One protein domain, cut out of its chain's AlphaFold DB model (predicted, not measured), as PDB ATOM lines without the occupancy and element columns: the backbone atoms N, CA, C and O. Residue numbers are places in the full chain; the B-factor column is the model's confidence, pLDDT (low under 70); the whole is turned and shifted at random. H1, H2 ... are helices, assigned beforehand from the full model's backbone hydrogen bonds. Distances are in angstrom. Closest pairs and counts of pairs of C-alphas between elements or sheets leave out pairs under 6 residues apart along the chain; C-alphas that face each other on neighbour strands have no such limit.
ATOM      1  N   LEU A  22     -64.505 -93.723  12.229       89.19
ATOM      2  CA  LEU A  22     -64.231 -93.682  10.791       89.19
ATOM      3  C   LEU A  22     -65.372 -92.933  10.096       89.19
ATOM      4  O   LEU A  22     -66.528 -93.347  10.215       89.19
ATOM      5  N   ALA A  23     -65.054 -91.879   9.348       86.38
ATOM      6  CA  ALA A  23     -66.011 -91.151   8.522       86.38
ATOM      7  C   ALA A  23     -66.343 -91.980   7.268       86.38
ATOM      8  O   ALA A  23     -65.939 -91.660   6.153       86.38
ATOM      9  N   LEU A  24     -67.015 -93.120   7.462       86.06
ATOM     10  CA  LEU A  24     -67.175 -94.159   6.441       86.06
ATOM     11  C   LEU A  24     -67.832 -93.626   5.158       86.06
ATOM     12  O   LEU A  24     -67.391 -93.986   4.073       86.06
ATOM     13  N   GLY A  25     -68.833 -92.747   5.290       78.19
ATOM     14  CA  GLY A  25     -69.505 -92.063   4.175       78.19
ATOM     15  C   GLY A  25     -68.525 -91.412   3.197       78.19
ATOM     16  O   GLY A  25     -68.411 -91.814   2.040       78.19
ATOM     17  N   SER A  26     -67.751 -90.446   3.687       79.62
ATOM     18  CA  SER A  26     -66.793 -89.688   2.882       79.62
ATOM     19  C   SER A  26     -65.581 -90.521   2.471       79.62
ATOM     20  O   SER A  26     -65.163 -90.478   1.314       79.62
ATOM     21  N   THR A  27     -65.017 -91.301   3.394       86.56
ATOM     22  CA  THR A  27     -63.764 -92.037   3.160       86.56
ATOM     23  C   THR A  27     -63.926 -93.171   2.160       86.56
ATOM     24  O   THR A  27     -63.066 -93.326   1.294       86.56
ATOM     25  N   LEU A  28     -65.025 -93.932   2.224       87.44
ATOM     26  CA  LEU A  28     -65.298 -95.001   1.264       87.44
ATOM     27  C   LEU A  28     -65.571 -94.426  -0.128       87.44
ATOM     28  O   LEU A  28     -65.003 -94.902  -1.112       87.44
ATOM     29  N   PHE A  29     -66.392 -93.374  -0.210       85.12
ATOM     30  CA  PHE A  29     -66.658 -92.664  -1.460       85.12
ATOM     31  C   PHE A  29     -65.370 -92.141  -2.105       85.12
ATOM     32  O   PHE A  29     -65.110 -92.395  -3.283       85.12
ATOM     33  N   TRP A  30     -64.522 -91.475  -1.322       88.00
ATOM     34  CA  TRP A  30     -63.255 -90.945  -1.813       88.00
ATOM     35  C   TRP A  30     -62.276 -92.051  -2.221       88.00
ATOM     36  O   TRP A  30     -61.674 -91.962  -3.291       88.00
ATOM     37  N   ALA A  31     -62.148 -93.120  -1.426       91.81
ATOM     38  CA  ALA A  31     -61.290 -94.260  -1.748       91.81
ATOM     39  C   ALA A  31     -61.706 -94.919  -3.071       91.81
ATOM     40  O   ALA A  31     -60.853 -95.191  -3.916       91.81
ATOM     41  N   MET A  32     -63.012 -95.096  -3.295       90.62
ATOM     42  CA  MET A  32     -63.555 -95.628  -4.548       90.62
ATOM     43  C   MET A  32     -63.291 -94.694  -5.737       90.62
ATOM     44  O   MET A  32     -62.873 -95.155  -6.801       90.62
ATOM     45  N   GLY A  33     -63.443 -93.379  -5.556       89.69
ATOM     46  CA  GLY A  33     -63.093 -92.392  -6.582       89.69
ATOM     47  C   GLY A  33     -61.600 -92.402  -6.935       89.69
ATOM     48  O   GLY A  33     -61.227 -92.377  -8.109       89.69
ATOM     49  N   MET A  34     -60.724 -92.499  -5.932       91.88
ATOM     50  CA  MET A  34     -59.276 -92.593  -6.136       91.88
ATOM     51  C   MET A  34     -58.864 -93.898  -6.815       91.88
ATOM     52  O   MET A  34     -58.026 -93.876  -7.718       91.88
ATOM     53  N   ALA A  35     -59.481 -95.012  -6.435       91.94
ATOM     54  CA  ALA A  35     -59.305 -96.310  -7.071       91.94
ATOM     55  C   ALA A  35     -59.671 -96.256  -8.573       91.94
ATOM     56  O   ALA A  35     -58.892 -96.706  -9.421       91.94
ATOM     57  N   GLY A  36     -60.789 -95.607  -8.922       91.19
ATOM     58  CA  GLY A  36     -61.182 -95.361 -10.314       91.19
ATOM     59  C   GLY A  36     -60.187 -94.469 -11.068       91.19
ATOM     60  O   GLY A  36     -59.742 -94.816 -12.163       91.19
ATOM     61  N   ASN A  37     -59.746 -93.363 -10.456       91.31
ATOM     62  CA  ASN A  37     -58.750 -92.455 -11.042       91.31
ATOM     63  C   ASN A  37     -57.411 -93.149 -11.333       91.31
ATOM     64  O   ASN A  37     -56.799 -92.923 -12.380       91.31
ATOM     65  N   LEU A  38     -56.929 -93.990 -10.415       91.25
ATOM     66  CA  LEU A  38     -55.690 -94.750 -10.603       91.25
ATOM     67  C   LEU A  38     -55.825 -95.772 -11.738       91.25
ATOM     68  O   LEU A  38     -54.890 -95.932 -12.525       91.25
ATOM     69  N   THR A  39     -56.996 -96.389 -11.876       90.88
ATOM     70  CA  THR A  39     -57.316 -97.321 -12.966       90.88
ATOM     71  C   THR A  39     -57.386 -96.611 -14.317       90.88
ATOM     72  O   THR A  39     -56.746 -97.047 -15.272       90.88
ATOM     73  N   ALA A  40     -58.035 -95.448 -14.392       90.88
ATOM     74  CA  ALA A  40     -58.049 -94.627 -15.603       90.88
ATOM     75  C   ALA A  40     -56.630 -94.208 -16.036       90.88
ATOM     76  O   ALA A  40     -56.289 -94.265 -17.217       90.88
ATOM     77  N   ARG A  41     -55.752 -93.862 -15.083       92.75
ATOM     78  CA  ARG A  41     -54.341 -93.545 -15.377       92.75
ATOM     79  C   ARG A  41     -53.560 -94.744 -15.919       92.75
ATOM     80  O   ARG A  41     -52.665 -94.538 -16.731       92.75
ATOM     81  N   ARG A  42     -53.862 -95.969 -15.471       93.12
ATOM     82  CA  ARG A  42     -53.297 -97.214 -16.030       93.12
ATOM     83  C   ARG A  42     -53.754 -97.413 -17.475       93.12
ATOM     84  O   ARG A  42     -52.912 -97.606 -18.347       93.12
ATOM     85  N   ALA A  43     -55.047 -97.227 -17.744       93.50
ATOM     86  CA  ALA A  43     -55.609 -97.274 -19.098       93.50
ATOM     87  C   ALA A  43     -54.907 -96.290 -20.048       93.50
ATOM     88  O   ALA A  43     -54.494 -96.653 -21.146       93.50
ATOM     89  N   MET A  44     -54.693 -95.046 -19.597       94.88
ATOM     90  CA  MET A  44     -53.982 -94.016 -20.368       94.88
ATOM     91  C   MET A  44     -52.524 -94.380 -20.686       94.88
ATOM     92  O   MET A  44     -51.952 -93.820 -21.618       94.88
ATOM     93  N   ARG A  45     -51.912 -95.298 -19.928       96.88
ATOM     94  CA  ARG A  45     -50.571 -95.837 -20.206       96.88
ATOM     95  C   ARG A  45     -50.586 -97.066 -21.121       96.88
ATOM     96  O   ARG A  45     -49.525 -97.622 -21.382       96.88
ATOM     97  N   GLY A  46     -51.754 -97.479 -21.613       96.12
ATOM     98  CA  GLY A  46     -51.918 -98.642 -22.486       96.12
ATOM     99  C   GLY A  46     -52.009 -99.980 -21.747       96.12
ATOM    100  O   GLY A  46     -51.878-101.022 -22.382       96.12
ATOM    101  N   GLU A  47     -52.208 -99.973 -20.425       96.56
ATOM    102  CA  GLU A  47     -52.475-101.199 -19.664       96.56
ATOM    103  C   GLU A  47     -53.904-101.700 -19.949       96.56
ATOM    104  O   GLU A  47     -54.837-100.897 -20.029       96.56
ATOM    105  N   ASP A  48     -54.090-103.021 -20.060       95.06
ATOM    106  CA  ASP A  48     -55.430-103.617 -20.121       95.06
ATOM    107  C   ASP A  48     -56.096-103.532 -18.743       95.06
ATOM    108  O   ASP A  48     -55.624-104.112 -17.761       95.06
ATOM    109  N   VAL A  49     -57.181-102.762 -18.678       94.56
ATOM    110  CA  VAL A  49     -57.975-102.525 -17.468       94.56
ATOM    111  C   VAL A  49     -59.455-102.843 -17.680       94.56
ATOM    112  O   VAL A  49     -60.281-102.405 -16.885       94.56
ATOM    113  N   ALA A  50     -59.827-103.564 -18.745       93.19
ATOM    114  CA  ALA A  50     -61.238-103.805 -19.066       93.19
ATOM    115  C   ALA A  50     -61.981-104.484 -17.900       93.19
ATOM    116  O   ALA A  50     -62.999-103.978 -17.435       93.19
ATOM    117  N   ALA A  51     -61.396-105.551 -17.346       91.31
ATOM    118  CA  ALA A  51     -61.946-106.247 -16.184       91.31
ATOM    119  C   ALA A  51     -62.009-105.359 -14.927       91.31
ATOM    120  O   ALA A  51     -62.950-105.469 -14.144       91.31
ATOM    121  N   ASP A  52     -61.033-104.464 -14.742       90.75
ATOM    122  CA  ASP A  52     -61.019-103.528 -13.617       90.75
ATOM    123  C   ASP A  52     -62.187-102.533 -13.741       90.75
ATOM    124  O   ASP A  52     -62.895-102.274 -12.771       90.75
ATOM    125  N   LEU A  53     -62.425-101.993 -14.943       88.31
ATOM    126  CA  LEU A  53     -63.528-101.066 -15.219       88.31
ATOM    127  C   LEU A  53     -64.906-101.721 -15.049       88.31
ATOM    128  O   LEU A  53     -65.821-101.074 -14.531       88.31
ATOM    129  N   ASP A  54     -65.050-102.990 -15.434       89.88
ATOM    130  CA  ASP A  54     -66.269-103.768 -15.191       89.88
ATOM    131  C   ASP A  54     -66.515-103.954 -13.683       89.88
ATOM    132  O   ASP A  54     -67.630-103.736 -13.202       89.88
ATOM    133  N   GLU A  55     -65.463-104.272 -12.918       87.94
ATOM    134  CA  GLU A  55     -65.507-104.387 -11.453       87.94
ATOM    135  C   GLU A  55     -65.922-103.057 -10.795       87.94
ATOM    136  O   GLU A  55     -66.815-103.037  -9.942       87.94
ATOM    137  N   PHE A  56     -65.352-101.924 -11.234       87.75
ATOM    138  CA  PHE A  56     -65.754-100.588 -10.770       87.75
ATOM    139  C   PHE A  56     -67.209-100.283 -11.089       87.75
ATOM    140  O   PHE A  56     -67.929 -99.775 -10.232       87.75
ATOM    141  N   THR A  57     -67.647-100.590 -12.308       87.31
ATOM    142  CA  THR A  57     -69.022-100.334 -12.742       87.31
ATOM    143  C   THR A  57     -70.009-101.122 -11.882       87.31
ATOM    144  O   THR A  57     -70.994-100.558 -11.407       87.31
ATOM    145  N   ALA A  58     -69.720-102.396 -11.604       88.44
ATOM    146  CA  ALA A  58     -70.526-103.211 -10.701       88.44
ATOM    147  C   ALA A  58     -70.562-102.631  -9.274       88.44
ATOM    148  O   ALA A  58     -71.641-102.487  -8.699       88.44
ATOM    149  N   ALA A  59     -69.407-102.237  -8.727       87.62
ATOM    150  CA  ALA A  59     -69.305-101.668  -7.384       87.62
ATOM    151  C   ALA A  59     -70.025-100.312  -7.245       87.62
ATOM    152  O   ALA A  59     -70.641-100.044  -6.218       87.62
ATOM    153  N   VAL A  60     -69.977 -99.459  -8.274       84.06
ATOM    154  CA  VAL A  60     -70.698 -98.176  -8.308       84.06
ATOM    155  C   VAL A  60     -72.208 -98.393  -8.409       84.06
ATOM    156  O   VAL A  60     -72.967 -97.704  -7.727       84.06
ATOM    157  N   ASN A  61     -72.653 -99.368  -9.205       86.75
ATOM    158  CA  ASN A  61     -74.076 -99.685  -9.352       86.75
ATOM    159  C   ASN A  61     -74.708-100.226  -8.056       86.75
ATOM    160  O   ASN A  61     -75.906-100.043  -7.851       86.75
ATOM    161  N   ASP A  62     -73.916-100.846  -7.177       85.25
ATOM    162  CA  ASP A  62     -74.353-101.348  -5.866       85.25
ATOM    163  C   ASP A  62     -73.585-100.700  -4.696       85.25
ATOM    164  O   ASP A  62     -73.286-101.317  -3.669       85.25
ATOM    165  N   PHE A  63     -73.266 -99.409  -4.833       84.00
ATOM    166  CA  PHE A  63     -72.504 -98.667  -3.825       84.00
ATOM    167  C   PHE A  63     -73.099 -98.739  -2.401       84.00
ATOM    168  O   PHE A  63     -72.334 -98.889  -1.443       84.00
ATOM    169  N   PRO A  64     -74.437 -98.680  -2.200       82.44
ATOM    170  CA  PRO A  64     -75.032 -98.791  -0.867       82.44
ATOM    171  C   PRO A  64     -74.692-100.090  -0.126       82.44
ATOM    172  O   PRO A  64     -74.659-100.098   1.107       82.44
ATOM    173  N   THR A  65     -74.433-101.180  -0.851       84.88
ATOM    174  CA  THR A  65     -74.049-102.463  -0.253       84.88
ATOM    175  C   THR A  65     -72.628-102.416   0.306       84.88
ATOM    176  O   THR A  65     -72.382-103.001   1.362       84.88
ATOM    177  N   LEU A  66     -71.725-101.627  -0.291       84.75
ATOM    178  CA  LEU A  66     -70.353-101.457   0.205       84.75
ATOM    179  C   LEU A  66     -70.308-100.853   1.618       84.75
ATOM    180  O   LEU A  66     -69.481-101.255   2.434       84.75
ATOM    181  N   TYR A  67     -71.243 -99.957   1.956       81.81
ATOM    182  CA  TYR A  67     -71.369 -99.407   3.315       81.81
ATOM    183  C   TYR A  67     -71.750-100.449   4.375       81.81
ATOM    184  O   TYR A  67     -71.614-100.192   5.571       81.81
ATOM    185  N   ARG A  68     -72.266-101.607   3.952       83.00
ATOM    186  CA  ARG A  68     -72.728-102.690   4.831       83.00
ATOM    187  C   ARG A  68     -71.762-103.872   4.866       83.00
ATOM    188  O   ARG A  68     -72.016-104.832   5.597       83.00
ATOM    189  N   THR A  69     -70.671-103.818   4.104       85.75
ATOM    190  CA  THR A  69     -69.656-104.868   4.078       85.75
ATOM    191  C   THR A  69     -69.039-105.043   5.461       85.75
ATOM    192  O   THR A  69     -68.570-104.091   6.085       85.75
ATOM    193  N   THR A  70     -69.040-106.278   5.955       86.81
ATOM    194  CA  THR A  70     -68.413-106.632   7.230       86.81
ATOM    195  C   THR A  70     -67.599-107.920   7.064       86.81
ATOM    196  O   THR A  70     -68.156-108.912   6.594       86.81
ATOM    197  N   PRO A  71     -66.311-107.930   7.461       89.62
ATOM    198  CA  PRO A  71     -65.524-106.784   7.935       89.62
ATOM    199  C   PRO A  71     -65.266-105.746   6.822       89.62
ATOM    200  O   PRO A  71     -65.207-106.086   5.648       89.62
ATOM    201  N   LEU A  72     -65.068-104.471   7.185       88.31
ATOM    202  CA  LEU A  72     -64.790-103.383   6.222       88.31
ATOM    203  C   LEU A  72     -63.466-103.559   5.448       88.31
ATOM    204  O   LEU A  72     -63.205-102.847   4.479       88.31
ATOM    205  N   THR A  73     -62.627-104.503   5.875       90.06
ATOM    206  CA  THR A  73     -61.416-104.923   5.163       90.06
ATOM    207  C   THR A  73     -61.710-105.751   3.916       90.06
ATOM    208  O   THR A  73     -60.812-105.916   3.101       90.06
ATOM    209  N   ASP A  74     -62.932-106.263   3.756       90.75
ATOM    210  CA  ASP A  74     -63.286-107.199   2.687       90.75
ATOM    211  C   ASP A  74     -63.937-106.458   1.513       90.75
ATOM    212  O   ASP A  74     -65.029-106.793   1.056       90.75
ATOM    213  N   ILE A  75     -63.251-105.422   1.023       89.69
ATOM    214  CA  ILE A  75     -63.633-104.652  -0.170       89.69
ATOM    215  C   ILE A  75     -62.519-104.833  -1.219       89.69
ATOM    216  O   ILE A  75     -61.624-103.988  -1.315       89.69
ATOM    217  N   PRO A  76     -62.533-105.938  -2.001       87.00
ATOM    218  CA  PRO A  76     -61.395-106.352  -2.832       87.00
ATOM    219  C   PRO A  76     -60.938-105.299  -3.844       87.00
ATOM    220  O   PRO A  76     -59.736-105.113  -4.047       87.00
ATOM    221  N   ILE A  77     -61.884-104.560  -4.428       88.31
ATOM    222  CA  ILE A  77     -61.582-103.502  -5.392       88.31
ATOM    223  C   ILE A  77     -60.699-102.403  -4.779       88.31
ATOM    224  O   ILE A  77     -59.787-101.896  -5.433       88.31
ATOM    225  N   LEU A  78     -60.888-102.076  -3.497       91.50
ATOM    226  CA  LEU A  78     -60.044-101.108  -2.799       91.50
ATOM    227  C   LEU A  78     -58.689-101.698  -2.427       91.50
ATOM    228  O   LEU A  78     -57.685-101.012  -2.580       91.50
ATOM    229  N   ASP A  79     -58.619-102.962  -2.015       87.00
ATOM    230  CA  ASP A  79     -57.329-103.611  -1.748       87.00
ATOM    231  C   ASP A  79     -56.427-103.634  -2.988       87.00
ATOM    232  O   ASP A  79     -55.217-103.428  -2.892       87.00
ATOM    233  N   LYS A  80     -57.025-103.856  -4.161       87.94
ATOM    234  CA  LYS A  80     -56.323-103.929  -5.443       87.94
ATOM    235  C   LYS A  80     -55.930-102.553  -5.981       87.94
ATOM    236  O   LYS A  80     -54.804-102.372  -6.437       87.94
ATOM    237  N   HIS A  81     -56.848-101.587  -5.940       90.00
ATOM    238  CA  HIS A  81     -56.685-100.308  -6.640       90.00
ATOM    239  C   HIS A  81     -56.347 -99.128  -5.728       90.00
ATOM    240  O   HIS A  81     -55.824 -98.120  -6.207       90.00
ATOM    241  N   PHE A  82     -56.613 -99.234  -4.426       92.81
ATOM    242  CA  PHE A  82     -56.325 -98.192  -3.446       92.81
ATOM    243  C   PHE A  82     -55.906 -98.766  -2.072       92.81
ATOM    244  O   PHE A  82     -56.617 -98.594  -1.078       92.81
ATOM    245  N   PRO A  83     -54.715 -99.399  -1.967       89.06
ATOM    246  CA  PRO A  83     -54.279-100.111  -0.755       89.06
ATOM    247  C   PRO A  83     -54.226 -99.258   0.523       89.06
ATOM    248  O   PRO A  83     -54.228 -99.791   1.634       89.06
ATOM    249  N   SER A  84     -54.187 -97.927   0.390       89.31
ATOM    250  CA  SER A  84     -54.282 -96.990   1.516       89.31
ATOM    251  C   SER A  84     -55.565 -97.169   2.334       89.31
ATOM    252  O   SER A  84     -55.528 -96.928   3.536       89.31
ATOM    253  N   TRP A  85     -56.660 -97.656   1.731       92.56
ATOM    254  CA  TRP A  85     -57.897 -98.003   2.440       92.56
ATOM    255  C   TRP A  85     -57.633 -98.942   3.622       92.56
ATOM    256  O   TRP A  85     -58.020 -98.666   4.757       92.56
ATOM    257  N   ARG A  86     -56.886-100.024   3.373       92.31
ATOM    258  CA  ARG A  86     -56.518-100.997   4.404       92.31
ATOM    259  C   ARG A  86     -55.657-100.365   5.492       92.31
ATOM    260  O   ARG A  86     -55.864-100.645   6.667       92.31
ATOM    261  N   LYS A  87     -54.735 -99.471   5.116       92.12
ATOM    262  CA  LYS A  87     -53.907 -98.742   6.084       92.12
ATOM    263  C   LYS A  87     -54.726 -97.849   7.000       92.12
ATOM    264  O   LYS A  87     -54.452 -97.819   8.189       92.12
ATOM    265  N   TRP A  88     -55.757 -97.192   6.491       93.06
ATOM    266  CA  TRP A  88     -56.648 -96.413   7.343       93.06
ATOM    267  C   TRP A  88     -57.337 -97.290   8.385       93.06
ATOM    268  O   TRP A  88     -57.279 -96.975   9.566       93.06
ATOM    269  N   LEU A  89     -57.881 -98.440   7.973       93.38
ATOM    270  CA  LEU A  89     -58.540 -99.383   8.883       93.38
ATOM    271  C   LEU A  89     -57.588-100.018   9.914       93.38
ATOM    272  O   LEU A  89     -58.020-100.335  11.022       93.38
ATOM    273  N   GLU A  90     -56.314-100.212   9.561       93.69
ATOM    274  CA  GLU A  90     -55.264-100.718  10.462       93.69
ATOM    275  C   GLU A  90     -54.848 -99.696  11.536       93.69
ATOM    276  O   GLU A  90     -54.334-100.100  12.578       93.69
ATOM    277  N   HIS A  91     -55.103 -98.402  11.311       93.56
ATOM    278  CA  HIS A  91     -54.705 -97.294  12.183       93.56
ATOM    279  C   HIS A  91     -55.925 -96.489  12.684       93.56
ATOM    280  O   HIS A  91     -56.081 -95.315  12.342       93.56
ATOM    281  N   PRO A  92     -56.814 -97.083  13.509       91.06
ATOM    282  CA  PRO A  92     -58.047 -96.432  13.963       91.06
ATOM    283  C   PRO A  92     -57.849 -95.373  15.054       91.06
ATOM    284  O   PRO A  92     -58.814 -94.702  15.416       91.06
TER     285      PRO A  92
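Overview. This is residues 22 to 92 of the 396 residues of the protein "PepX_C domain-containing protein" of Pseudarthrobacter sulfonivorans (UniProt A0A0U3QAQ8). One long helix, H1, makes the longest side of the domain, and the chain then folds back along it: H2 forms a helical hairpin with H1, H4 packs across the middle of H1, and H5 runs back toward the end where H1 begins. The short H3 follows H2, and H2, H3, H4 and H5 lie in an arc round one side of H1. The printed part has 71 residues with five named helices, H1 to H5 in order, and no named strand, class all helix. It is compact, with a radius of gyration of the C-alphas of 12.2 A, and only just elongated, spanning 37 by 24 by 18 A.

Along the chain. H1, residues 24 to 44, begins at C-alpha 24 (-67.175, -94.159, 6.441) and is 29.9 A long. H2, residues 50 to 61, is 16.6 A long. H3 is residues 63 to 66, 5.4 A; H4 is residues 76 to 81, 8.6 A; H5 is residues 84 to 90, 9.7 A, ending at C-alpha 90 (-55.264, -100.718, 10.462).

Arrangement. H1 touches H2 with residues 36 to 39 alone, opposite ways at a shallow tilt of 24 degrees; the closest C-alphas, of Gly 36 and Phe 56, are 7.0 A apart. With residues 31 to 39 alone H1 touches H4 at a steep tilt of 51 degrees, the closest C-alphas being those of Ala 35 and His 81, 4.8 A. H4 and H5 only just touch, only at the corner by their link, with 3 pairs of C-alphas within 8 A, closest Leu 78 and Trp 85 at 6.5 A. H3 and H1 are near each other, while H3 and H5 are apart. In H1, H2, H4 and H5 every O i to N i+4 pair is within hydrogen-bond range; H3 is too short for one.

Size, cuts and confidence. The C-alphas of Gly 46 and Pro 92 are the farthest apart, 37.0 A. The printed part has no cut and no long link, and no printed residue is under 70 in pLDDT.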